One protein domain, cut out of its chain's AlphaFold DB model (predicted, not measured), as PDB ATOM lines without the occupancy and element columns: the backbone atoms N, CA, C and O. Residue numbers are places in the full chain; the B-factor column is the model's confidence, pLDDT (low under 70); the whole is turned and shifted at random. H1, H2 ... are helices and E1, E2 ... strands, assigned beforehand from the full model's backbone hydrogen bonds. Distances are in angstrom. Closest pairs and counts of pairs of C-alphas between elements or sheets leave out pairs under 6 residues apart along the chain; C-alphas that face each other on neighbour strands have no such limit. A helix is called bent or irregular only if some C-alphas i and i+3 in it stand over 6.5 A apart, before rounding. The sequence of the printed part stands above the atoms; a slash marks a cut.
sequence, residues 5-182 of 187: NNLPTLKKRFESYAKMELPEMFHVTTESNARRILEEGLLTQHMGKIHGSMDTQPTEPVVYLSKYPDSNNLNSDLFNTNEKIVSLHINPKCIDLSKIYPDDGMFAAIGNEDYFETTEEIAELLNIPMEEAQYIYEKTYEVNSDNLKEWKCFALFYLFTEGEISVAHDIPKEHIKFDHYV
ATOM      1  N   ASN A   5     -14.404 -16.375 -25.154       59.06
ATOM      2  CA  ASN A   5     -13.510 -16.611 -26.290       59.06
ATOM      3  C   ASN A   5     -13.511 -15.490 -27.353       59.06
ATOM      4  O   ASN A   5     -12.587 -15.449 -28.160       59.06
ATOM      5  N   ASN A   6     -14.496 -14.589 -27.351       70.62
ATOM      6  CA  ASN A   6     -14.580 -13.435 -28.251       70.62
ATOM      7  C   ASN A   6     -13.982 -12.151 -27.643       70.62
ATOM      8  O   ASN A   6     -14.093 -11.099 -28.260       70.62
ATOM      9  N   LEU A   7     -13.341 -12.228 -26.469       83.56
ATOM     10  CA  LEU A   7     -12.714 -11.094 -25.774       83.56
ATOM     11  C   LEU A   7     -11.189 -11.298 -25.673       83.56
ATOM     12  O   LEU A   7     -10.645 -11.524 -24.584       83.56
ATOM     13  N   PRO A   8     -10.469 -11.360 -26.811       86.50
ATOM     14  CA  PRO A   8      -9.061 -11.740 -26.825       86.50
ATOM     15  C   PRO A   8      -8.167 -10.733 -26.094       86.50
ATOM     16  O   PRO A   8      -7.159 -11.140 -25.504       86.50
ATOM     17  N   THR A   9      -8.509  -9.442 -26.109       89.56
ATOM     18  CA  THR A   9      -7.693  -8.411 -25.457       89.56
ATOM     19  C   THR A   9      -7.869  -8.463 -23.949       89.56
ATOM     20  O   THR A   9      -6.871  -8.485 -23.226       89.56
ATOM     21  N   LEU A  10      -9.108  -8.593 -23.477       85.12
ATOM     22  CA  LEU A  10      -9.450  -8.796 -22.073       85.12
ATOM     23  C   LEU A  10      -8.793 -10.059 -21.521       85.12
ATOM     24  O   LEU A  10      -8.149 -10.023 -20.474       85.12
ATOM     25  N   LYS A  11      -8.870 -11.170 -22.262       86.94
ATOM     26  CA  LYS A  11      -8.218 -12.422 -21.869       86.94
ATOM     27  C   LYS A  11      -6.712 -12.234 -21.702       86.94
ATOM     28  O   LYS A  11      -6.161 -12.596 -20.665       86.94
ATOM     29  N   LYS A  12      -6.047 -11.616 -22.682       88.25
ATOM     30  CA  LYS A  12      -4.608 -11.329 -22.614       88.25
ATOM     31  C   LYS A  12      -4.264 -10.384 -21.457       88.25
ATOM     32  O   LYS A  12      -3.216 -10.547 -20.828       88.25
ATOM     33  N   ARG A  13      -5.129  -9.407 -21.170       87.88
ATOM     34  CA  ARG A  13      -4.979  -8.493 -20.034       87.88
ATOM     35  C   ARG A  13      -5.040  -9.256 -18.716       87.88
ATOM     36  O   ARG A  13      -4.131  -9.103 -17.903       87.88
ATOM     37  N   PHE A  14      -6.017 -10.137 -18.527       86.50
ATOM     38  CA  PHE A  14      -6.139 -10.923 -17.297       86.50
ATOM     39  C   PHE A  14      -5.053 -11.985 -17.127       86.50
ATOM     40  O   PHE A  14      -4.511 -12.141 -16.033       86.50
ATOM     41  N   GLU A  15      -4.613 -12.617 -18.215       87.19
ATOM     42  CA  GLU A  15      -3.434 -13.493 -18.209       87.19
ATOM     43  C   GLU A  15      -2.147 -12.766 -17.783       87.19
ATOM     44  O   GLU A  15      -1.188 -13.416 -17.361       87.19
ATOM     45  N   SER A  16      -2.086 -11.433 -17.897       89.50
ATOM     46  CA  SER A  16      -0.929 -10.664 -17.427       89.50
ATOM     47  C   SER A  16      -0.870 -10.560 -15.902       89.50
ATOM     48  O   SER A  16       0.224 -10.675 -15.352       89.50
ATOM     49  N   TYR A  17      -2.015 -10.465 -15.214       87.94
ATOM     50  CA  TYR A  17      -2.054 -10.438 -13.747       87.94
ATOM     51  C   TYR A  17      -1.634 -11.777 -13.136       87.94
ATOM     52  O   TYR A  17      -0.945 -11.798 -12.125       87.94
ATOM     53  N   ALA A  18      -1.945 -12.902 -13.791       85.62
ATOM     54  CA  ALA A  18      -1.513 -14.233 -13.345       85.62
ATOM     55  C   ALA A  18       0.016 -14.440 -13.373       85.62
ATOM     56  O   ALA A  18       0.516 -15.428 -12.841       85.62
ATOM     57  N   LYS A  19       0.765 -13.534 -14.016       87.56
ATOM     58  CA  LYS A  19       2.236 -13.554 -14.074       87.56
ATOM     59  C   LYS A  19       2.881 -12.619 -13.053       87.56
ATOM     60  O   LYS A  19       4.106 -12.605 -12.953       87.56
ATOM     61  N   MET A  20       2.086 -11.809 -12.363       89.31
ATOM     62  CA  MET A  20       2.570 -10.895 -11.337       89.31
ATOM     63  C   MET A  20       2.774 -11.650 -10.025       89.31
ATOM     64  O   MET A  20       2.089 -12.632  -9.742       89.31
ATOM     65  N   GLU A  21       3.731 -11.189  -9.226       91.19
ATOM     66  CA  GLU A  21       3.858 -11.656  -7.850       91.19
ATOM     67  C   GLU A  21       2.658 -11.140  -7.051       91.19
ATOM     68  O   GLU A  21       2.314  -9.959  -7.131       91.19
ATOM     69  N   LEU A  22       1.989 -12.045  -6.336       92.44
ATOM     70  CA  LEU A  22       0.875 -11.679  -5.470       92.44
ATOM     71  C   LEU A  22       1.370 -10.744  -4.354       92.44
ATOM     72  O   LEU A  22       2.468 -10.964  -3.834       92.44
ATOM     73  N   PRO A  23       0.578  -9.728  -3.970       91.69
ATOM     74  CA  PRO A  23       0.910  -8.897  -2.824       91.69
ATOM     75  C   PRO A  23       0.879  -9.728  -1.535       91.69
ATOM     76  O   PRO A  23       0.303 -10.818  -1.493       91.69
ATOM     77  N   GLU A  24       1.470  -9.188  -0.468       90.75
ATOM     78  CA  GLU A  24       1.184  -9.695   0.876       90.75
ATOM     79  C   GLU A  24      -0.317  -9.605   1.150       90.75
ATOM     80  O   GLU A  24      -1.005  -8.716   0.636       90.75
ATOM     81  N   MET A  25      -0.826 -10.546   1.939       92.88
ATOM     82  CA  MET A  25      -2.253 -10.660   2.194       92.88
ATOM     83  C   MET A  25      -2.557 -10.781   3.673       92.88
ATOM     84  O   MET A  25      -1.749 -11.263   4.462       92.88
ATOM     85  N   PHE A  26      -3.760 -10.363   4.027       92.56
ATOM     86  CA  PHE A  26      -4.201 -10.194   5.390       92.56
ATOM     87  C   PHE A  26      -5.610 -10.744   5.561       92.56
ATOM     88  O   PHE A  26      -6.459 -10.631   4.676       92.56
ATOM     89  N   HIS A  27      -5.849 -11.336   6.722       90.62
ATOM     90  CA  HIS A  27      -7.166 -11.720   7.196       90.62
ATOM     91  C   HIS A  27      -7.375 -11.070   8.555       90.62
ATOM     92  O   HIS A  27      -6.721 -11.438   9.535       90.62
ATOM     93  N   VAL A  28      -8.264 -10.088   8.615       88.12
ATOM     94  CA  VAL A  28      -8.657  -9.490   9.887       88.12
ATOM     95  C   VAL A  28      -9.645 -10.439  10.591       88.12
ATOM     96  O   VAL A  28     -10.335 -11.229   9.957       88.12
ATOM     97  N   THR A  29      -9.664 -10.483  11.917       87.75
ATOM     98  CA  THR A  29     -10.622 -11.297  12.681       87.75
ATOM     99  C   THR A  29     -10.656 -10.848  14.145       87.75
ATOM    100  O   THR A  29      -9.924  -9.941  14.538       87.75
ATOM    101  N   THR A  30     -11.484 -11.468  14.985       87.38
ATOM    102  CA  THR A  30     -11.446 -11.235  16.435       87.38
ATOM    103  C   THR A  30     -10.289 -11.994  17.097       87.38
ATOM    104  O   THR A  30      -9.846 -13.038  16.610       87.38
ATOM    105  N   GLU A  31      -9.785 -11.504  18.232       89.06
ATOM    106  CA  GLU A  31      -8.653 -12.126  18.940       89.06
ATOM    107  C   GLU A  31      -8.893 -13.617  19.279       89.06
ATOM    108  O   GLU A  31      -7.989 -14.450  19.159       89.06
ATOM    109  N   SER A  32     -10.109 -13.984  19.679       88.75
ATOM    110  CA  SER A  32     -10.519 -15.353  20.000       88.75
ATOM    111  C   SER A  32     -10.476 -16.267  18.780       88.75
ATOM    112  O   SER A  32      -9.927 -17.371  18.860       88.75
ATOM    113  N   ASN A  33     -10.978 -15.797  17.639       89.38
ATOM    114  CA  ASN A  33     -10.925 -16.520  16.374       89.38
ATOM    115  C   ASN A  33      -9.487 -16.674  15.877       89.38
ATOM    116  O   ASN A  33      -9.105 -17.760  15.434       89.38
ATOM    117  N   ALA A  34      -8.657 -15.640  16.023       91.44
ATOM    118  CA  ALA A  34      -7.253 -15.689  15.630       91.44
ATOM    119  C   ALA A  34      -6.471 -16.800  16.335       91.44
ATOM    120  O   ALA A  34      -5.672 -17.476  15.692       91.44
ATOM    121  N   ARG A  35      -6.717 -17.046  17.630       91.12
ATOM    122  CA  ARG A  35      -6.065 -18.152  18.362       91.12
ATOM    123  C   ARG A  35      -6.334 -19.493  17.692       91.12
ATOM    124  O   ARG A  35      -5.404 -20.252  17.439       91.12
ATOM    125  N   ARG A  36      -7.593 -19.740  17.338       91.44
ATOM    126  CA  ARG A  36      -7.998 -20.966  16.654       91.44
ATOM    127  C   ARG A  36      -7.410 -21.058  15.246       91.44
ATOM    128  O   ARG A  36      -6.893 -22.104  14.870       91.44
ATOM    129  N   ILE A  37      -7.421 -19.959  14.495       93.81
ATOM    130  CA  ILE A  37      -6.842 -19.895  13.145       93.81
ATOM    131  C   ILE A  37      -5.339 -20.190  13.163       93.81
ATOM    132  O   ILE A  37      -4.841 -20.919  12.311       93.81
ATOM    133  N   LEU A  38      -4.606 -19.668  14.145       95.31
ATOM    134  CA  LEU A  38      -3.172 -19.929  14.287       95.31
ATOM    135  C   LEU A  38      -2.874 -21.399  14.645       95.31
ATOM    136  O   LEU A  38      -1.788 -21.898  14.348       95.31
ATOM    137  N   GLU A  39      -3.824 -22.114  15.253       95.50
ATOM    138  CA  GLU A  39      -3.690 -23.531  15.612       95.50
ATOM    139  C   GLU A  39      -4.139 -24.492  14.497       95.50
ATOM    140  O   GLU A  39      -3.525 -25.556  14.322       95.50
ATOM    141  N   GLU A  40      -5.180 -24.121  13.749       95.75
ATOM    142  CA  GLU A  40      -5.905 -24.986  12.804       95.75
ATOM    143  C   GLU A  40      -5.717 -24.588  11.327       95.75
ATOM    144  O   GLU A  40      -5.757 -25.461  10.461       95.75
ATOM    145  N   GLY A  41      -5.458 -23.313  11.032       95.25
ATOM    146  CA  GLY A  41      -5.498 -22.722   9.688       95.25
ATOM    147  C   GLY A  41      -6.751 -21.864   9.456       95.25
ATOM    148  O   GLY A  41      -7.645 -21.808  10.303       95.25
ATOM    149  N   LEU A  42      -6.845 -21.205   8.293       93.62
ATOM    150  CA  LEU A  42      -8.125 -20.658   7.812       93.62
ATOM    151  C   LEU A  42      -8.842 -21.774   7.060       93.62
ATOM    152  O   LEU A  42      -8.368 -22.208   6.010       93.62
ATOM    153  N   LEU A  43      -9.962 -22.249   7.594       94.38
ATOM    154  CA  LEU A  43     -10.694 -23.371   7.015       94.38
ATOM    155  C   LEU A  43     -11.983 -22.860   6.378       94.38
ATOM    156  O   LEU A  43     -12.835 -22.284   7.051       94.38
ATOM    157  N   THR A  44     -12.172 -23.139   5.096       92.12
ATOM    158  CA  THR A  44     -13.346 -22.737   4.304       92.12
ATOM    159  C   THR A  44     -14.672 -23.173   4.940       92.12
ATOM    160  O   THR A  44     -15.653 -22.436   4.917       92.12
ATOM    161  N   GLN A  45     -14.704 -24.315   5.639       91.31
ATOM    162  CA  GLN A  45     -15.870 -24.777   6.416       91.31
ATOM    163  C   GLN A  45     -16.291 -23.852   7.583       91.31
ATOM    164  O   GLN A  45     -17.343 -24.059   8.198       91.31
ATOM    165  N   HIS A  46     -15.463 -22.870   7.943       88.38
ATOM    166  CA  HIS A  46     -15.733 -21.870   8.978       88.38
ATOM    167  C   HIS A  46     -16.174 -20.510   8.417       88.38
ATOM    168  O   HIS A  46     -16.374 -19.566   9.189       88.38
ATOM    169  N   MET A  47     -16.389 -20.415   7.101       86.25
ATOM    170  CA  MET A  47     -17.057 -19.284   6.456       86.25
ATOM    171  C   MET A  47     -18.394 -18.954   7.148       86.25
ATOM    172  O   MET A  47     -19.130 -19.851   7.569       86.25
ATOM    173  N   GLY A  48     -18.674 -17.662   7.335       76.94
ATOM    174  CA  GLY A  48     -19.858 -17.146   8.037       76.94
ATOM    175  C   GLY A  48     -19.865 -17.365   9.555       76.94
ATOM    176  O   GLY A  48     -20.786 -16.919  10.232       76.94
ATOM    177  N   LYS A  49     -18.857 -18.050  10.113       75.88
ATOM    178  CA  LYS A  49     -18.741 -18.328  11.557       75.88
ATOM    179  C   LYS A  49     -17.504 -17.684  12.170       75.88
ATOM    180  O   LYS A  49     -17.608 -17.023  13.194       75.88
ATOM    181  N   ILE A  50     -16.344 -17.904  11.549       71.38
ATOM    182  CA  ILE A  50     -15.029 -17.421  12.009       71.38
ATOM    183  C   ILE A  50     -14.483 -16.343  11.056       71.38
ATOM    184  O   ILE A  50     -13.884 -15.373  11.509       71.38
ATOM    185  N   HIS A  51     -14.722 -16.497   9.748       67.25
ATOM    186  CA  HIS A  51     -14.106 -15.689   8.682       67.25
ATOM    187  C   HIS A  51     -15.019 -14.596   8.102       67.25
ATOM    188  O   HIS A  51     -14.690 -14.036   7.064       67.25
ATOM    189  N   GLY A  52     -16.172 -14.325   8.727       69.00
ATOM    190  CA  GLY A  52     -17.216 -13.475   8.143       69.00
ATOM    191  C   GLY A  52     -17.905 -14.107   6.921       69.00
ATOM    192  O   GLY A  52     -17.568 -15.218   6.504       69.00
ATOM    193  N   SER A  53     -18.924 -13.435   6.394       72.19
ATOM    194  CA  SER A  53     -19.626 -13.776   5.151       72.19
ATOM    195  C   SER A  53     -20.013 -12.496   4.433       72.19
ATOM    196  O   SER A  53     -20.179 -11.469   5.091       72.19
ATOM    197  N   MET A  54     -20.221 -12.610   3.128       73.06
ATOM    198  CA  MET A  54     -20.617 -11.513   2.256       73.06
ATOM    199  C   MET A  54     -21.997 -11.742   1.638       73.06
ATOM    200  O   MET A  54     -22.465 -12.883   1.567       73.06
ATOM    201  N   ASP A  55     -22.627 -10.669   1.154       70.69
ATOM    202  CA  ASP A  55     -23.963 -10.724   0.542       70.69
ATOM    203  C   ASP A  55     -23.947 -11.480  -0.796       70.69
ATOM    204  O   ASP A  55     -24.820 -12.309  -1.070       70.69
ATOM    205  N   THR A  56     -22.919 -11.237  -1.616       70.94
ATOM    206  CA  THR A  56     -22.673 -11.969  -2.865       70.94
ATOM    207  C   THR A  56     -21.466 -12.877  -2.683       70.94
ATOM    208  O   THR A  56     -20.339 -12.411  -2.565       70.94
ATOM    209  N   GLN A  57     -21.694 -14.190  -2.673       75.25
ATOM    210  CA  GLN A  57     -20.655 -15.177  -2.376       75.25
ATOM    211  C   GLN A  57     -20.615 -16.305  -3.415       75.25
ATOM    212  O   GLN A  57     -21.670 -16.687  -3.942       75.25
ATOM    213  N   PRO A  58     -19.428 -16.884  -3.691       76.00
ATOM    214  CA  PRO A  58     -19.316 -18.122  -4.455       76.00
ATOM    215  C   PRO A  58     -20.197 -19.233  -3.869       76.00
ATOM    216  O   PRO A  58     -20.477 -19.273  -2.674       76.00
ATOM    217  N   THR A  59     -20.628 -20.170  -4.715       78.88
ATOM    218  CA  THR A  59     -21.450 -21.314  -4.276       78.88
ATOM    219  C   THR A  59     -20.678 -22.311  -3.410       78.88
ATOM    220  O   THR A  59     -21.283 -23.109  -2.693       78.88
ATOM    221  N   GLU A  60     -19.350 -22.274  -3.474       85.31
ATOM    222  CA  GLU A  60     -18.457 -23.028  -2.603       85.31
ATOM    223  C   GLU A  60     -17.972 -22.165  -1.424       85.31
ATOM    224  O   GLU A  60     -17.811 -20.956  -1.591       85.31
ATOM    225  N   PRO A  61     -17.722 -22.755  -0.239       88.31
ATOM    226  CA  PRO A  61     -17.211 -22.004   0.901       88.31
ATOM    227  C   PRO A  61     -15.826 -21.401   0.637       88.31
ATOM    228  O   PRO A  61     -14.949 -22.062   0.077       88.31
ATOM    229  N   VAL A  62     -15.615 -20.166   1.091       89.00
ATOM    230  CA  VAL A  62     -14.392 -19.388   0.845       89.00
ATOM    231  C   VAL A  62     -13.822 -18.768   2.119       89.00
ATOM    232  O   VAL A  62     -14.490 -18.674   3.149       89.00
ATOM    233  N   VAL A  63     -12.569 -18.329   2.031       90.25
ATOM    234  CA  VAL A  63     -11.931 -17.416   2.984       90.25
ATOM    235  C   VAL A  63     -11.679 -16.071   2.304       90.25
ATOM    236  O   VAL A  63     -11.286 -16.039   1.139       90.25
ATOM    237  N   TYR A  64     -11.899 -14.974   3.020       88.50
ATOM    238  CA  TYR A  64     -11.730 -13.613   2.502       88.50
ATOM    239  C   TYR A  64     -10.375 -13.051   2.911       88.50
ATOM    240  O   TYR A  64      -9.998 -13.140   4.086       88.50
ATOM    241  N   LEU A  65      -9.642 -12.503   1.945       90.50
ATOM    242  CA  LEU A  65      -8.298 -11.960   2.115       90.50
ATOM    243  C   LEU A  65      -8.220 -10.558   1.510       90.50
ATOM    244  O   LEU A  65      -8.838 -10.282   0.484       90.50
ATOM    245  N   SER A  66      -7.416  -9.692   2.120       89.19
ATOM    246  CA  SER A  66      -7.149  -8.339   1.631       89.19
ATOM    247  C   SER A  66      -5.651  -8.085   1.494       89.19
ATOM    248  O   SER A  66      -4.859  -8.611   2.266       89.19
ATOM    249  N   LYS A  67      -5.238  -7.232   0.555       89.75
ATOM    250  CA  LYS A  67      -3.880  -6.676   0.471       89.75
ATOM    251  C   LYS A  67      -3.615  -5.661   1.580       89.75
ATOM    252  O   LYS A  67      -2.468  -5.268   1.784       89.75
ATOM    253  N   TYR A  68      -4.672  -5.196   2.248       87.88
ATOM    254  CA  TYR A  68      -4.578  -4.193   3.289       87.88
ATOM    255  C   TYR A  68      -4.697  -4.820   4.681       87.88
ATOM    256  O   TYR A  68      -5.647  -5.560   4.941       87.88
ATOM    257  N   PRO A  69      -3.774  -4.479   5.596       86.81
ATOM    258  CA  PRO A  69      -3.759  -5.003   6.960       86.81
ATOM    259  C   PRO A  69      -5.012  -4.671   7.774       86.81
ATOM    260  O   PRO A  69      -5.388  -5.456   8.640       86.81
ATOM    261  N   ASP A  70      -5.641  -3.534   7.476       78.81
ATOM    262  CA  ASP A  70      -6.769  -2.968   8.217       78.81
ATOM    263  C   ASP A  70      -8.095  -3.077   7.449       78.81
ATOM    264  O   ASP A  70      -9.033  -2.339   7.750       78.81
ATOM    265  N   SER A  71      -8.184  -3.920   6.408       70.44
ATOM    266  CA  SER A  71      -9.433  -3.970   5.645       70.44
ATOM    267  C   SER A  71     -10.584  -4.512   6.494       70.44
ATOM    268  O   SER A  71     -10.483  -5.569   7.124       70.44
ATOM    269  N   ASN A  72     -11.713  -3.804   6.434       60.91
ATOM    270  CA  ASN A  72     -12.979  -4.172   7.059       60.91
ATOM    271  C   ASN A  72     -13.736  -5.241   6.257       60.91
ATOM    272  O   ASN A  72     -14.956  -5.327   6.345       60.91
ATOM    273  N   ASN A  73     -13.015  -6.069   5.503       55.34
ATOM    274  CA  ASN A  73     -13.542  -7.080   4.591       55.34
ATOM    275  C   ASN A  73     -14.167  -8.297   5.297       55.34
ATOM    276  O   ASN A  73     -14.160  -9.430   4.819       55.34
ATOM    277  N   LEU A  74     -14.617  -8.089   6.523       53.34
ATOM    278  CA  LEU A  74     -15.193  -9.091   7.381       53.34
ATOM    279  C   LEU A  74     -16.499  -8.533   7.855       53.34
ATOM    280  O   LEU A  74     -16.512  -7.402   8.338       53.34
ATOM    281  N   ASN A  75     -17.534  -9.369   7.708       54.97
ATOM    282  CA  ASN A  75     -18.856  -9.263   8.313       54.97
ATOM    283  C   ASN A  75     -18.951  -8.030   9.213       54.97
ATOM    284  O   ASN A  75     -18.282  -7.991  10.243       54.97
ATOM    285  N   SER A  76     -19.768  -7.052   8.830       54.38
ATOM    286  CA  SER A  76     -19.979  -5.806   9.576       54.38
ATOM    287  C   SER A  76     -20.210  -6.027  11.083       54.38
ATOM    288  O   SER A  76     -19.890  -5.151  11.887       54.38
ATOM    289  N   ASP A  77     -20.648  -7.223  11.490       62.31
ATOM    290  CA  ASP A  77     -20.754  -7.649  12.884       62.31
ATOM    291  C   ASP A  77     -19.432  -7.914  13.624       62.31
ATOM    292  O   ASP A  77     -19.438  -7.882  14.854       62.31
ATOM    293  N   LEU A  78     -18.292  -8.138  12.955       64.19
ATOM    294  CA  LEU A  78     -16.985  -8.288  13.617       64.19
ATOM    295  C   LEU A  78     -16.659  -7.057  14.460       64.19
ATOM    296  O   LEU A  78     -16.203  -7.186  15.598       64.19
ATOM    297  N   PHE A  79     -16.956  -5.877  13.924       63.38
ATOM    298  CA  PHE A  79     -16.737  -4.594  14.588       63.38
ATOM    299  C   PHE A  79     -17.857  -4.230  15.575       63.38
ATOM    300  O   PHE A  79     -17.685  -3.321  16.382       63.38
ATOM    301  N   ASN A  80     -18.967  -4.978  15.577       68.56
ATOM    302  CA  ASN A  80     -20.058  -4.842  16.549       68.56
ATOM    303  C   ASN A  80     -19.824  -5.676  17.826       68.56
ATOM    304  O   ASN A  80     -20.726  -5.822  18.658       68.56
ATOM    305  N   THR A  81     -18.624  -6.236  18.004       69.44
ATOM    306  CA  THR A  81     -18.231  -6.976  19.209       69.44
ATOM    307  C   THR A  81     -17.430  -6.091  20.173       69.44
ATOM    308  O   THR A  81     -16.739  -5.165  19.769       69.44
ATOM    309  N   ASN A  82     -17.464  -6.401  21.475       78.31
ATOM    310  CA  ASN A  82     -16.563  -5.782  22.466       78.31
ATOM    311  C   ASN A  82     -15.149  -6.406  22.449       78.31
ATOM    312  O   ASN A  82     -14.388  -6.254  23.408       78.31
ATOM    313  N   GLU A  83     -14.822  -7.181  21.416       84.19
ATOM    314  CA  GLU A  83     -13.568  -7.908  21.308       84.19
ATOM    315  C   GLU A  83     -12.533  -7.105  20.515       84.19
ATOM    316  O   GLU A  83     -12.860  -6.297  19.650       84.19
ATOM    317  N   LYS A  84     -11.250  -7.325  20.818       87.44
ATOM    318  CA  LYS A  84     -10.176  -6.749  20.016       87.44
ATOM    319  C   LYS A  84     -10.132  -7.405  18.644       87.44
ATOM    320  O   LYS A  84     -10.180  -8.629  18.525       87.44
ATOM    321  N   ILE A  85      -9.945  -6.566  17.639       87.00
ATOM    322  CA  ILE A  85      -9.747  -6.981  16.262       87.00
ATOM    323  C   ILE A  85      -8.249  -7.097  15.990       87.00
ATOM    324  O   ILE A  85      -7.445  -6.288  16.460       87.00
ATOM    325  N   VAL A  86      -7.866  -8.143  15.271       89.44
ATOM    326  CA  VAL A  86      -6.480  -8.454  14.930       89.44
ATOM    327  C   VAL A  86      -6.356  -8.718  13.444       89.44
ATOM    328  O   VAL A  86      -7.278  -9.244  12.828       89.44
ATOM    329  N   SER A  87      -5.195  -8.396  12.894       91.56
ATOM    330  CA  SER A  87      -4.822  -8.728  11.529       91.56
ATOM    331  C   SER A  87      -3.880  -9.926  11.524       91.56
ATOM    332  O   SER A  87      -2.929 -10.003  12.314       91.56
ATOM    333  N   LEU A  88      -4.164 -10.891  10.654       93.75
ATOM    334  CA  LEU A  88      -3.327 -12.056  10.408       93.75
ATOM    335  C   LEU A  88      -2.671 -11.921   9.042       93.75
ATOM    336  O   LEU A  88      -3.359 -11.830   8.033       93.75
ATOM    337  N   HIS A  89      -1.348 -11.975   9.011       95.81
ATOM    338  CA  HIS A  89      -0.560 -11.977   7.791       95.81
ATOM    339  C   HIS A  89      -0.542 -13.372   7.156       95.81
ATOM    340  O   HIS A  89      -0.229 -14.368   7.819       95.81
ATOM    341  N   ILE A  90      -0.809 -13.434   5.855       95.88
ATOM    342  CA  ILE A  90      -0.933 -14.647   5.051       95.88
ATOM    343  C   ILE A  90       0.146 -14.648   3.974       95.88
ATOM    344  O   ILE A  90       0.214 -13.752   3.141       95.88
ATOM    345  N   ASN A  91       0.975 -15.690   3.954       95.44
ATOM    346  CA  ASN A  91       1.978 -15.862   2.908       95.44
ATOM    347  C   ASN A  91       1.295 -16.185   1.564       95.44
ATOM    348  O   ASN A  91       0.744 -17.283   1.426       95.44
ATOM    349  N   PRO A  92       1.400 -15.325   0.537       94.12
ATOM    350  CA  PRO A  92       0.647 -15.484  -0.707       94.12
ATOM    351  C   PRO A  92       1.066 -16.704  -1.544       94.12
ATOM    352  O   PRO A  92       0.348 -17.121  -2.449       94.12
ATOM    353  N   LYS A  93       2.196 -17.353  -1.232       93.69
ATOM    354  CA  LYS A  93       2.648 -18.569  -1.936       93.69
ATOM    355  C   LYS A  93       1.748 -19.787  -1.720       93.69
ATOM    356  O   LYS A  93       1.900 -20.766  -2.443       93.69
ATOM    357  N   CYS A  94       0.862 -19.760  -0.723       94.44
ATOM    358  CA  CYS A  94      -0.082 -20.852  -0.474       94.44
ATOM    359  C   CYS A  94      -1.361 -20.774  -1.321       94.44
ATOM    360  O   CYS A  94      -2.187 -21.678  -1.238       94.44
ATOM    361  N   ILE A  95      -1.527 -19.715  -2.116       94.69
ATOM    362  CA  ILE A  95      -2.767 -19.435  -2.835       94.69
ATOM    363  C   ILE A  95      -2.811 -20.174  -4.165       94.69
ATOM    364  O   ILE A  95      -1.950 -20.003  -5.030       94.69
ATOM    365  N   ASP A  96      -3.862 -20.964  -4.347       93.31
ATOM    366  CA  ASP A  96      -4.196 -21.604  -5.610       93.31
ATOM    367  C   ASP A  96      -4.990 -20.631  -6.492       93.31
ATOM    368  O   ASP A  96      -6.192 -20.425  -6.312       93.31
ATOM    369  N   LEU A  97      -4.317 -20.064  -7.498       90.50
ATOM    370  CA  LEU A  97      -4.910 -19.125  -8.458       90.50
ATOM    371  C   LEU A  97      -6.092 -19.708  -9.254       90.50
ATOM    372  O   LEU A  97      -6.850 -18.951  -9.855       90.50
ATOM    373  N   SER A  98      -6.283 -21.031  -9.288       88.56
ATOM    374  CA  SER A  98      -7.462 -21.638  -9.925       88.56
ATOM    375  C   SER A  98      -8.729 -21.567  -9.055       88.56
ATOM    376  O   SER A  98      -9.852 -21.769  -9.540       88.56
ATOM    377  N   LYS A  99      -8.557 -21.237  -7.772       90.75
ATOM    378  CA  LYS A  99      -9.588 -21.242  -6.728       90.75
ATOM    379  C   LYS A  99      -9.853 -19.866  -6.123       90.75
ATOM    380  O   LYS A  99     -10.476 -19.778  -5.072       90.75
ATOM    381  N   ILE A 100      -9.409 -18.802  -6.778       89.50
ATOM    382  CA  ILE A 100      -9.733 -17.437  -6.366       89.50
ATOM    383  C   ILE A 100     -11.012 -16.951  -7.048       89.50
ATOM    384  O   ILE A 100     -11.331 -17.338  -8.178       89.50
ATOM    385  N   TYR A 101     -11.715 -16.082  -6.343       86.62
ATOM    386  CA  TYR A 101     -12.895 -15.359  -6.779       86.62
ATOM    387  C   TYR A 101     -12.709 -13.880  -6.420       86.62
ATOM    388  O   TYR A 101     -12.013 -13.575  -5.447       86.62
ATOM    389  N   PRO A 102     -13.290 -12.956  -7.196       80.19
ATOM    390  CA  PRO A 102     -13.448 -11.592  -6.720       80.19
ATOM    391  C   PRO A 102     -14.329 -11.568  -5.471       80.19
ATOM    392  O   PRO A 102     -15.140 -12.476  -5.281       80.19
ATOM    393  N   ASP A 103     -14.148 -10.543  -4.645       75.12
ATOM    394  CA  ASP A 103     -14.969 -10.354  -3.455       75.12
ATOM    395  C   ASP A 103     -16.268  -9.595  -3.742       75.12
ATOM    396  O   ASP A 103     -16.433  -9.005  -4.815       75.12
ATOM    397  N   ASP A 104     -17.177  -9.571  -2.770       67.38
ATOM    398  CA  ASP A 104     -18.434  -8.834  -2.845       67.38
ATOM    399  C   ASP A 104     -18.243  -7.334  -3.033       67.38
ATOM    400  O   ASP A 104     -19.042  -6.751  -3.751       67.38
ATOM    401  N   GLY A 105     -17.166  -6.730  -2.526       65.88
ATOM    402  CA  GLY A 105     -16.807  -5.341  -2.807       65.88
ATOM    403  C   GLY A 105     -16.672  -5.075  -4.308       65.88
ATOM    404  O   GLY A 105     -17.203  -4.084  -4.808       65.88
ATOM    405  N   MET A 106     -16.089  -6.012  -5.068       71.75
ATOM    406  CA  MET A 106     -16.045  -5.903  -6.527       71.75
ATOM    407  C   MET A 106     -17.450  -5.994  -7.115       71.75
ATOM    408  O   MET A 106     -17.771  -5.266  -8.043       71.75
ATOM    409  N   PHE A 107     -18.292  -6.891  -6.609       64.81
ATOM    410  CA  PHE A 107     -19.625  -7.128  -7.165       64.81
ATOM    411  C   PHE A 107     -20.643  -6.059  -6.775       64.81
ATOM    412  O   PHE A 107     -21.499  -5.734  -7.587       64.81
ATOM    413  N   ALA A 108     -20.533  -5.481  -5.585       60.38
ATOM    414  CA  ALA A 108     -21.278  -4.310  -5.157       60.38
ATOM    415  C   ALA A 108     -20.852  -3.108  -5.993       60.38
ATOM    416  O   ALA A 108     -21.709  -2.421  -6.535       60.38
ATOM    417  N   ALA A 109     -19.549  -2.911  -6.195       56.56
ATOM    418  CA  ALA A 109     -19.075  -1.808  -7.011       56.56
ATOM    419  C   ALA A 109     -19.460  -1.989  -8.497       56.56
ATOM    420  O   ALA A 109     -19.879  -1.047  -9.160       56.56
ATOM    421  N   ILE A 110     -19.391  -3.206  -9.034       55.62
ATOM    422  CA  ILE A 110     -19.755  -3.503 -10.427       55.62
ATOM    423  C   ILE A 110     -21.280  -3.523 -10.638       55.62
ATOM    424  O   ILE A 110     -21.760  -3.064 -11.670       55.62
ATOM    425  N   GLY A 111     -22.043  -4.059  -9.686       48.62
ATOM    426  CA  GLY A 111     -23.492  -4.259  -9.778       48.62
ATOM    427  C   GLY A 111     -24.342  -3.066  -9.327       48.62
ATOM    428  O   GLY A 111     -25.488  -2.971  -9.759       48.62
ATOM    429  N   ASN A 112     -23.804  -2.153  -8.505       49.56
ATOM    430  CA  ASN A 112     -24.487  -0.932  -8.040       49.56
ATOM    431  C   ASN A 112     -23.937   0.369  -8.665       49.56
ATOM    432  O   ASN A 112     -24.135   1.431  -8.093       49.56
ATOM    433  N   GLU A 113     -23.298   0.305  -9.839       52.34
ATOM    434  CA  GLU A 113     -22.775   1.464 -10.606       52.34
ATOM    435  C   GLU A 113     -21.532   2.182 -10.028       52.34
ATOM    436  O   GLU A 113     -21.032   3.106 -10.660       52.34
ATOM    437  N   ASP A 114     -20.956   1.742  -8.905       54.78
ATOM    438  CA  ASP A 114     -19.872   2.490  -8.236       54.78
ATOM    439  C   ASP A 114     -18.448   2.224  -8.777       54.78
ATOM    440  O   ASP A 114     -17.524   2.976  -8.469       54.78
ATOM    441  N   TYR A 115     -18.221   1.162  -9.560       62.78
ATOM    442  CA  TYR A 115     -16.882   0.835 -10.087       62.78
ATOM    443  C   TYR A 115     -16.645   1.321 -11.517       62.78
ATOM    444  O   TYR A 115     -15.504   1.564 -11.912       62.78
ATOM    445  N   PHE A 116     -17.716   1.389 -12.307       68.38
ATOM    446  CA  PHE A 116     -17.684   1.748 -13.719       68.38
ATOM    447  C   PHE A 116     -18.929   2.570 -14.052       68.38
ATOM    448  O   PHE A 116     -20.016   2.008 -14.203       68.38
ATOM    449  N   GLU A 117     -18.777   3.882 -14.209       70.00
ATOM    450  CA  GLU A 117     -19.886   4.759 -14.594       70.00
ATOM    451  C   GLU A 117     -20.152   4.650 -16.100       70.00
ATOM    452  O   GLU A 117     -21.291   4.759 -16.565       70.00
ATOM    453  N   THR A 118     -19.096   4.402 -16.884       81.50
ATOM    454  CA  THR A 118     -19.177   4.344 -18.345       81.50
ATOM    455  C   THR A 118     -18.403   3.179 -18.950       81.50
ATOM    456  O   THR A 118     -17.466   2.612 -18.387       81.50
ATOM    457  N   THR A 119     -18.799   2.833 -20.170       85.81
ATOM    458  CA  THR A 119     -18.073   1.873 -20.995       85.81
ATOM    459  C   THR A 119     -16.651   2.385 -21.274       85.81
ATOM    460  O   THR A 119     -15.693   1.615 -21.176       85.81
ATOM    461  N   GLU A 120     -16.478   3.681 -21.542       88.06
ATOM    462  CA  GLU A 120     -15.189   4.344 -21.770       88.06
ATOM    463  C   GLU A 120     -14.211   4.158 -20.601       88.06
ATOM    464  O   GLU A 120     -13.057   3.789 -20.826       88.06
ATOM    465  N   GLU A 121     -14.675   4.316 -19.361       86.12
ATOM    466  CA  GLU A 121     -13.864   4.082 -18.158       86.12
ATOM    467  C   GLU A 121     -13.349   2.646 -18.070       86.12
ATOM    468  O   GLU A 121     -12.173   2.425 -17.770       86.12
ATOM    469  N   ILE A 122     -14.190   1.657 -18.393       85.62
ATOM    470  CA  ILE A 122     -13.770   0.249 -18.446       85.62
ATOM    471  C   ILE A 122     -12.657   0.071 -19.481       85.62
ATOM    472  O   ILE A 122     -11.657  -0.606 -19.217       85.62
ATOM    473  N   ALA A 123     -12.820   0.672 -20.663       88.56
ATOM    474  CA  ALA A 123     -11.832   0.610 -21.737       88.56
ATOM    475  C   ALA A 123     -10.483   1.176 -21.302       88.56
ATOM    476  O   ALA A 123      -9.451   0.550 -21.552       88.56
ATOM    477  N   GLU A 124     -10.492   2.338 -20.653       89.25
ATOM    478  CA  GLU A 124      -9.290   3.022 -20.183       89.25
ATOM    479  C   GLU A 124      -8.618   2.255 -19.042       89.25
ATOM    480  O   GLU A 124      -7.421   1.957 -19.120       89.25
ATOM    481  N   LEU A 125      -9.384   1.854 -18.023       85.50
ATOM    482  CA  LEU A 125      -8.870   1.159 -16.843       85.50
ATOM    483  C   LEU A 125      -8.255  -0.199 -17.201       85.50
ATOM    484  O   LEU A 125      -7.158  -0.557 -16.755       85.50
ATOM    485  N   LEU A 126      -8.954  -0.971 -18.034       85.88
ATOM    486  CA  LEU A 126      -8.494  -2.291 -18.456       85.88
ATOM    487  C   LEU A 126      -7.551  -2.227 -19.660       85.88
ATOM    488  O   LEU A 126      -6.850  -3.210 -19.913       85.88
ATOM    489  N   ASN A 127      -7.457  -1.080 -20.338       89.25
ATOM    490  CA  ASN A 127      -6.727  -0.887 -21.590       89.25
ATOM    491  C   ASN A 127      -7.167  -1.905 -22.662       89.25
ATOM    492  O   ASN A 127      -6.362  -2.701 -23.162       89.25
ATOM    493  N   ILE A 128      -8.468  -1.912 -22.966       89.81
ATOM    494  CA  ILE A 128      -9.122  -2.828 -23.916       89.81
ATOM    495  C   ILE A 128      -9.956  -2.065 -24.964       89.81
ATOM    496  O   ILE A 128     -10.309  -0.907 -24.743       89.81
ATOM    497  N   PRO A 129     -10.287  -2.684 -26.116       92.31
ATOM    498  CA  PRO A 129     -11.124  -2.063 -27.137       92.31
ATOM    499  C   PRO A 129     -12.545  -1.805 -26.651       92.31
ATOM    500  O   PRO A 129     -13.068  -2.522 -25.796       92.31
ATOM    501  N   MET A 130     -13.204  -0.841 -27.296       91.75
ATOM    502  CA  MET A 130     -14.504  -0.377 -26.837       91.75
ATOM    503  C   MET A 130     -15.605  -1.439 -26.873       91.75
ATOM    504  O   MET A 130     -16.438  -1.527 -25.980       91.75
ATOM    505  N   GLU A 131     -15.551  -2.311 -27.870       90.31
ATOM    506  CA  GLU A 131     -16.466  -3.443 -28.009       90.31
ATOM    507  C   GLU A 131     -16.343  -4.451 -26.851       90.31
ATOM    508  O   GLU A 131     -17.351  -4.945 -26.351       90.31
ATOM    509  N   GLU A 132     -15.119  -4.727 -26.382       88.94
ATOM    510  CA  GLU A 132     -14.897  -5.636 -25.250       88.94
ATOM    511  C   GLU A 132     -15.303  -4.985 -23.917       88.94
ATOM    512  O   GLU A 132     -15.821  -5.664 -23.034       88.94
ATOM    513  N   ALA A 133     -15.114  -3.671 -23.777       88.19
ATOM    514  CA  ALA A 133     -15.550  -2.913 -22.605       88.19
ATOM    515  C   ALA A 133     -17.080  -2.782 -22.514       88.19
ATOM    516  O   ALA A 133     -17.635  -3.018 -21.443       88.19
ATOM    517  N   GLN A 134     -17.768  -2.516 -23.632       86.75
ATOM    518  CA  GLN A 134     -19.237  -2.521 -23.710       86.75
ATOM    519  C   GLN A 134     -19.799  -3.867 -23.253       86.75
ATOM    520  O   GLN A 134     -20.772  -3.930 -22.507       86.75
ATOM    521  N   TYR A 135     -19.153  -4.959 -23.665       84.50
ATOM    522  CA  TYR A 135     -19.556  -6.290 -23.242       84.50
ATOM    523  C   TYR A 135     -19.470  -6.479 -21.721       84.50
ATOM    524  O   TYR A 135     -20.379  -7.053 -21.123       84.50
ATOM    525  N   ILE A 136     -18.388  -6.009 -21.091       82.31
ATOM    526  CA  ILE A 136     -18.251  -6.057 -19.629       82.31
ATOM    527  C   ILE A 136     -19.366  -5.236 -18.990       82.31
ATOM    528  O   ILE A 136     -20.067  -5.782 -18.144       82.31
ATOM    529  N   TYR A 137     -19.556  -3.990 -19.441       81.56
ATOM    530  CA  TYR A 137     -20.577  -3.063 -18.945       81.56
ATOM    531  C   TYR A 137     -21.985  -3.667 -18.982       81.56
ATOM    532  O   TYR A 137     -22.725  -3.595 -18.016       81.56
ATOM    533  N   GLU A 138     -22.364  -4.338 -20.068       81.25
ATOM    534  CA  GLU A 138     -23.678  -4.992 -20.158       81.25
ATOM    535  C   GLU A 138     -23.821  -6.172 -19.191       81.25
ATOM    536  O   GLU A 138     -24.922  -6.481 -18.733       81.25
ATOM    537  N   LYS A 139     -22.714  -6.857 -18.892       78.25
ATOM    538  CA  LYS A 139     -22.710  -8.047 -18.041       78.25
ATOM    539  C   LYS A 139     -22.639  -7.748 -16.556       78.25
ATOM    540  O   LYS A 139     -23.057  -8.609 -15.782       78.25
ATOM    541  N   THR A 140     -22.190  -6.564 -16.156       74.75
ATOM    542  CA  THR A 140     -22.139  -6.153 -14.746       74.75
ATOM    543  C   THR A 140     -23.513  -6.256 -14.068       74.75
ATOM    544  O   THR A 140     -23.615  -6.774 -12.960       74.75
ATOM    545  N   TYR A 141     -24.582  -5.903 -14.785       71.94
ATOM    546  CA  TYR A 141     -25.972  -5.965 -14.313       71.94
ATOM    547  C   TYR A 141     -26.545  -7.383 -14.175       71.94
ATOM    548  O   TYR A 141     -27.623  -7.571 -13.611       71.94
ATOM    549  N   GLU A 142     -25.864  -8.394 -14.715       75.38
ATOM    550  CA  GLU A 142     -26.295  -9.790 -14.630       75.38
ATOM    551  C   GLU A 142     -25.578 -10.553 -13.504       75.38
ATOM    552  O   GLU A 142     -25.906 -11.718 -13.269       75.38
ATOM    553  N   VAL A 143     -24.596  -9.948 -12.821       73.25
ATOM    554  CA  VAL A 143     -23.769 -10.612 -11.800       73.25
ATOM    555  C   VAL A 143     -24.623 -11.086 -10.623       73.25
ATOM    556  O   VAL A 143     -25.375 -10.324 -10.025       73.25
ATOM    557  N   ASN A 144     -24.497 -12.364 -10.276       73.81
ATOM    558  CA  ASN A 144     -25.104 -12.972  -9.093       73.81
ATOM    559  C   ASN A 144     -24.362 -14.267  -8.727       73.81
ATOM    560  O   ASN A 144     -23.530 -14.754  -9.497       73.81
ATOM    561  N   SER A 145     -24.703 -14.872  -7.586       73.31
ATOM    562  CA  SER A 145     -24.058 -16.092  -7.076       73.31
ATOM    563  C   SER A 145     -23.976 -17.253  -8.084       73.31
ATOM    564  O   SER A 145     -23.013 -18.021  -8.047       73.31
ATOM    565  N   ASP A 146     -24.923 -17.376  -9.021       75.81
ATOM    566  CA  ASP A 146     -24.970 -18.484  -9.985       75.81
ATOM    567  C   ASP A 146     -23.965 -18.330 -11.142       75.81
ATOM    568  O   ASP A 146     -23.545 -19.332 -11.738       75.81
ATOM    569  N   ASN A 147     -23.547 -17.099 -11.459       74.31
ATOM    570  CA  ASN A 147     -22.620 -16.812 -12.561       74.31
ATOM    571  C   ASN A 147     -21.247 -16.277 -12.119       74.31
ATOM    572  O   ASN A 147     -20.391 -16.052 -12.974       74.31
ATOM    573  N   LEU A 148     -20.962 -16.188 -10.812       72.19
ATOM    574  CA  LEU A 148     -19.678 -15.694 -10.275       72.19
ATOM    575  C   LEU A 148     -18.437 -16.384 -10.848       72.19
ATOM    576  O   LEU A 148     -17.385 -15.766 -11.010       72.19
ATOM    577  N   LYS A 149     -18.545 -17.666 -11.205       74.44
ATOM    578  CA  LYS A 149     -17.446 -18.412 -11.839       74.44
ATOM    579  C   LYS A 149     -16.961 -17.775 -13.149       74.44
ATOM    580  O   LYS A 149     -15.799 -17.954 -13.508       74.44
ATOM    581  N   GLU A 150     -17.830 -17.058 -13.862       76.75
ATOM    582  CA  GLU A 150     -17.513 -16.378 -15.126       76.75
ATOM    583  C   GLU A 150     -16.648 -15.131 -14.886       76.75
ATOM    584  O   GLU A 150     -15.861 -14.739 -15.748       76.75
ATOM    585  N   TRP A 151     -16.697 -14.592 -13.668       78.06
ATOM    586  CA  TRP A 151     -15.985 -13.391 -13.235       78.06
ATOM    587  C   TRP A 151     -14.675 -13.681 -12.502       78.06
ATOM    588  O   TRP A 151     -13.948 -12.750 -12.168       78.06
ATOM    589  N   LYS A 152     -14.295 -14.958 -12.323       79.69
ATOM    590  CA  LYS A 152     -13.003 -15.359 -11.724       79.69
ATOM    591  C   LYS A 152     -11.798 -14.637 -12.318       79.69
ATOM    592  O   LYS A 152     -10.837 -14.341 -11.617       79.69
ATOM    593  N   CYS A 153     -11.842 -14.361 -13.617       78.44
ATOM    594  CA  CYS A 153     -10.757 -13.691 -14.322       78.44
ATOM    595  C   CYS A 153     -10.499 -12.251 -13.836       78.44
ATOM    596  O   CYS A 153      -9.376 -11.770 -13.976       78.44
ATOM    597  N   PHE A 154     -11.483 -11.609 -13.203       82.25
ATOM    598  CA  PHE A 154     -11.342 -10.289 -12.592       82.25
ATOM    599  C   PHE A 154     -10.707 -10.330 -11.196       82.25
ATOM    600  O   PHE A 154     -10.234  -9.297 -10.739       82.25
ATOM    601  N   ALA A 155     -10.628 -11.494 -10.537       87.06
ATOM    602  CA  ALA A 155     -10.162 -11.597  -9.149       87.06
ATOM    603  C   ALA A 155      -8.763 -10.993  -8.957       87.06
ATOM    604  O   ALA A 155      -8.540 -10.207  -8.046       87.06
ATOM    605  N   LEU A 156      -7.823 -11.315  -9.852       89.50
ATOM    606  CA  LEU A 156      -6.468 -10.768  -9.766       89.50
ATOM    607  C   LEU A 156      -6.409  -9.290 -10.127       89.50
ATOM    608  O   LEU A 156      -5.660  -8.552  -9.502       89.50
ATOM    609  N   PHE A 157      -7.183  -8.857 -11.123       86.56
ATOM    610  CA  PHE A 157      -7.283  -7.438 -11.447       86.56
ATOM    611  C   PHE A 157      -7.720  -6.648 -10.208       86.56
ATOM    612  O   PHE A 157      -6.999  -5.748  -9.786       86.56
ATOM    613  N   TYR A 158      -8.824  -7.068  -9.591       84.50
ATOM    614  CA  TYR A 158      -9.391  -6.435  -8.410       84.50
ATOM    615  C   TYR A 158      -8.449  -6.507  -7.203       84.50
ATOM    616  O   TYR A 158      -8.254  -5.506  -6.523       84.50
ATOM    617  N   LEU A 159      -7.749  -7.628  -6.991       87.56
ATOM    618  CA  LEU A 159      -6.686  -7.719  -5.984       87.56
ATOM    619  C   LEU A 159      -5.613  -6.641  -6.187       87.56
ATOM    620  O   LEU A 159      -5.200  -5.970  -5.243       87.56
ATOM    621  N   PHE A 160      -5.133  -6.460  -7.416       86.81
ATOM    622  CA  PHE A 160      -4.069  -5.497  -7.681       86.81
ATOM    623  C   PHE A 160      -4.558  -4.044  -7.618       86.81
ATOM    624  O   PHE A 160      -3.811  -3.193  -7.131       86.81
ATOM    625  N   THR A 161      -5.795  -3.748  -8.028       80.75
ATOM    626  CA  THR A 161      -6.343  -2.379  -8.010       80.75
ATOM    627  C   THR A 161      -6.914  -1.992  -6.653       80.75
ATOM    628  O   THR A 161      -6.409  -1.056  -6.034       80.75
ATOM    629  N   GLU A 162      -7.806  -2.804  -6.092       77.12
ATOM    630  CA  GLU A 162      -8.590  -2.472  -4.890       77.12
ATOM    631  C   GLU A 162      -8.185  -3.277  -3.676       77.12
ATOM    632  O   GLU A 162      -8.075  -2.717  -2.599       77.12
ATOM    633  N   GLY A 163      -7.806  -4.542  -3.849       82.19
ATOM    634  CA  GLY A 163      -7.092  -5.263  -2.805       82.19
ATOM    635  C   GLY A 163      -7.684  -6.534  -2.271       82.19
ATOM    636  O   GLY A 163      -7.036  -7.124  -1.422       82.19
ATOM    637  N   GLU A 164      -8.843  -6.985  -2.715       86.25
ATOM    638  CA  GLU A 164      -9.548  -8.050  -1.995       86.25
ATOM    639  C   GLU A 164      -9.852  -9.243  -2.882       86.25
ATOM    640  O   GLU A 164     -10.029  -9.109  -4.090       86.25
ATOM    641  N   ILE A 165      -9.868 -10.432  -2.288       89.12
ATOM    642  CA  ILE A 165     -10.230 -11.677  -2.963       89.12
ATOM    643  C   ILE A 165     -10.902 -12.636  -1.990       89.12
ATOM    644  O   ILE A 165     -10.600 -12.663  -0.795       89.12
ATOM    645  N   SER A 166     -11.713 -13.529  -2.544       89.25
ATOM    646  CA  SER A 166     -12.146 -14.739  -1.855       89.25
ATOM    647  C   SER A 166     -11.392 -15.956  -2.395       89.25
ATOM    648  O   SER A 166     -11.142 -16.082  -3.595       89.25
ATOM    649  N   VAL A 167     -11.033 -16.886  -1.516       91.56
ATOM    650  CA  VAL A 167     -10.235 -18.069  -1.848       91.56
ATOM    651  C   VAL A 167     -10.986 -19.330  -1.439       91.56
ATOM    652  O   VAL A 167     -11.323 -19.518  -0.274       91.56
ATOM    653  N   ALA A 168     -11.237 -20.218  -2.396       92.38
ATOM    654  CA  ALA A 168     -12.004 -21.449  -2.208       92.38
ATOM    655  C   ALA A 168     -11.126 -22.663  -1.877       92.38
ATOM    656  O   ALA A 168     -11.244 -23.755  -2.442       92.38
ATOM    657  N   HIS A 169     -10.172 -22.459  -0.979       95.44
ATOM    658  CA  HIS A 169      -9.426 -23.533  -0.345       95.44
ATOM    659  C   HIS A 169      -8.928 -23.087   1.024       95.44
ATOM    660  O   HIS A 169      -8.833 -21.897   1.313       95.44
ATOM    661  N   ASP A 170      -8.585 -24.067   1.850       96.69
ATOM    662  CA  ASP A 170      -8.053 -23.808   3.180       96.69
ATOM    663  C   ASP A 170      -6.642 -23.205   3.099       96.69
ATOM    664  O   ASP A 170      -5.849 -23.556   2.216       96.69
ATOM    665  N   ILE A 171      -6.316 -22.328   4.049       96.44
ATOM    666  CA  ILE A 171      -4.973 -21.772   4.236       96.44
ATOM    667  C   ILE A 171      -4.305 -22.509   5.399       96.44
ATOM    668  O   ILE A 171      -4.758 -22.378   6.543       96.44
ATOM    669  N   PRO A 172      -3.225 -23.270   5.149       97.25
ATOM    670  CA  PRO A 172      -2.530 -23.986   6.208       97.25
ATOM    671  C   PRO A 172      -1.892 -23.024   7.213       97.25
ATOM    672  O   PRO A 172      -1.335 -21.990   6.840       97.25
ATOM    673  N   LYS A 173      -1.924 -23.384   8.496       96.81
ATOM    674  CA  LYS A 173      -1.444 -22.537   9.601       96.81
ATOM    675  C   LYS A 173       0.015 -22.099   9.486       96.81
ATOM    676  O   LYS A 173       0.365 -21.016   9.935       96.81
ATOM    677  N   GLU A 174       0.876 -22.895   8.858       97.50
ATOM    678  CA  GLU A 174       2.282 -22.559   8.613       97.50
ATOM    679  C   GLU A 174       2.467 -21.334   7.700       97.50
ATOM    680  O   GLU A 174       3.543 -20.728   7.684       97.50
ATOM    681  N   HIS A 175       1.421 -20.948   6.966       97.12
ATOM    682  CA  HIS A 175       1.385 -19.757   6.125       97.12
ATOM    683  C   HIS A 175       0.746 -18.546   6.816       97.12
ATOM    684  O   HIS A 175       0.645 -17.498   6.181       97.12
ATOM    685  N   ILE A 176       0.361 -18.665   8.089       96.75
ATOM    686  CA  ILE A 176      -0.378 -17.642   8.834       96.75
ATOM    687  C   ILE A 176       0.459 -17.150  10.010       96.75
ATOM    688  O   ILE A 176       1.042 -17.937  10.760       96.75
ATOM    689  N   LYS A 177       0.510 -15.833  10.200       96.19
ATOM    690  CA  LYS A 177       1.164 -15.204  11.350       96.19
ATOM    691  C   LYS A 177       0.288 -14.103  11.915       96.19
ATOM    692  O   LYS A 177      -0.394 -13.411  11.174       96.19
ATOM    693  N   PHE A 178       0.342 -13.919  13.230       94.38
ATOM    694  CA  PHE A 178      -0.163 -12.690  13.830       94.38
ATOM    695  C   PHE A 178       0.638 -11.500  13.294       94.38
ATOM    696  O   PHE A 178       1.868 -11.587  13.234       94.38
ATOM    697  N   ASP A 179      -0.054 -10.421  12.941       91.06
ATOM    698  CA  ASP A 179       0.569  -9.184  12.482       91.06
ATOM    699  C   ASP A 179       0.459  -8.081  13.548       91.06
ATOM    700  O   ASP A 179       1.429  -7.792  14.252       91.06
ATOM    701  N   HIS A 180      -0.733  -7.516  13.740       91.12
ATOM    702  CA  HIS A 180      -0.993  -6.458  14.723       91.12
ATOM    703  C   HIS A 180      -2.468  -6.436  15.162       91.12
ATOM    704  O   HIS A 180      -3.312  -7.172  14.649       91.12
ATOM    705  N   TYR A 181      -2.772  -5.599  16.156       86.81
ATOM    706  CA  TYR A 181      -4.148  -5.269  16.535       86.81
ATOM    707  C   TYR A 181      -4.655  -4.123  15.664       86.81
ATOM    708  O   TYR A 181      -3.978  -3.101  15.578       86.81
ATOM    709  N   VAL A 182      -5.844  -4.272  15.086       79.31
ATOM    710  CA  VAL A 182      -6.461  -3.244  14.240       79.31
ATOM    711  C   VAL A 182      -7.059  -2.160  15.137       79.31
ATOM    712  O   VAL A 182      -7.892  -2.439  16.006       79.31
TER     713      VAL A 182
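AT A GLANCE: This is residues 5 to 182 of the 187 residues of an uncharacterized protein of Chloroflexi bacterium (UniProt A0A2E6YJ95). The domain is an elongated body with a three-strand sheet and a helix over one of its faces at one end, and a cluster of helices, H1, H5 and H6, at the other. Between them, near the middle, lies a small two-strand sheet of E2 and E4, with H7 packed on E4 on the side toward the helical end. The printed part has 178 residues with seven named helices and five named strands, in the order H1 E1 H2 E2 H3 E3 H4 H5 H6 H7 E4 E5. The larger sheet has the order E1, E3, E5, the smaller E2, E4; both are antiparallel, and the class is mixed, helices and strands. The whole is compact, with a radius of gyration of the C-alphas of 16.6 A, and its C-alphas span 50 by 32 by 26 A.

IN THESE COORDINATES: H1, residues 8 to 17, begins at C-alpha 8 (-9.061, -11.740, -26.825) and is 14.9 A long. E1, residues 25 to 30, is 17.0 A long, and H2, residues 31 to 40, is 14.5 A long. E2 has residues 63 to 66. H3, residues 76 to 80, is neither bent nor irregular, but only just: C-alphas 76 and 79 are 6.1 A apart. E3, residues 85 to 90, is 16.2 A long. H4 has residues 104 to 111 and H5 residues 119 to 126. H6, residues 130 to 140, is 15.4 A long. H7, residues 148 to 161, is 19.0 A long and irregular: C-alphas 150 and 153 are 7.3 A apart. E4, residues 164 to 167, begins at C-alpha 164 (-9.548, -8.050, -1.995). E5, residues 176 to 181, is 15.1 A long and ends at C-alpha 181 (-4.148, -5.269, 16.535).

HOW THE PARTS SIT: The sheet of E1, E3 and E5 is strongly twisted, with E3 as its inner strand. Across E1 and E3, N 29 and O 86 are 2.8 A apart; across E3 and E5, N 87 and O 180 are 2.9 A apart, both within hydrogen-bond range. H2 is on one face of this sheet, two layers in all, at a height over the sheet of 8.8 A; it lies over E3 and, only just, over E5, on which 3 of its 10 C-alphas fall. On the local plane H2 and E3 stand at 0 degrees, along the strands. H3 only grazes the sheet, with residues 78 to 79. The closest C-alphas of E1 and E2 are those of Phe 26 and Ser 66, 5.1 A apart. E2 and E4 are antiparallel, with N 65 and O 165 2.9 A apart. Residues 100 to 101 pair with residues 166 to 167 of E4, antiparallel. The closest C-alphas of H7 and E4 are those of Leu 159 and Ile 165, 6.1 A apart. H7 touches H1 with residues 153 to 157 alone, at a steep tilt of 54 degrees, the same way; the closest C-alphas, of Tyr 17 and Leu 156, are 6.0 A apart. H4 and H7 are close but not clearly touching, with the C-alphas of Met 106 and Tyr 158 closest at 6.9 A. H5 and H6 touch, about perpendicular at 80 degrees, and the C-alphas of Ala 123 and Ala 133 are closest, 5.2 A apart. H2 and H7 are apart. Every O i to N i+4 pair is within hydrogen-bond range in H4, H5 and H6; the counts are 5 of 6 in H1 and in H2, 5 of 10 in H7, and 0 of 1 in H3, where 1 of 2 O i to N i+3 pairs is within range.

THE WHOLE: The two C-alphas farthest apart are those of Asn 6 and Asn 82, at 51.3 A. The printed part has no cut. The long links are H2 to E2, residues 41 to 62, and E3 to H4, residues 91 to 103. The mean pLDDT of the printed part is 82.7; residues 5, 51 to 52, 72 to 81, 104 to 105 and 107 to 116 are under 70.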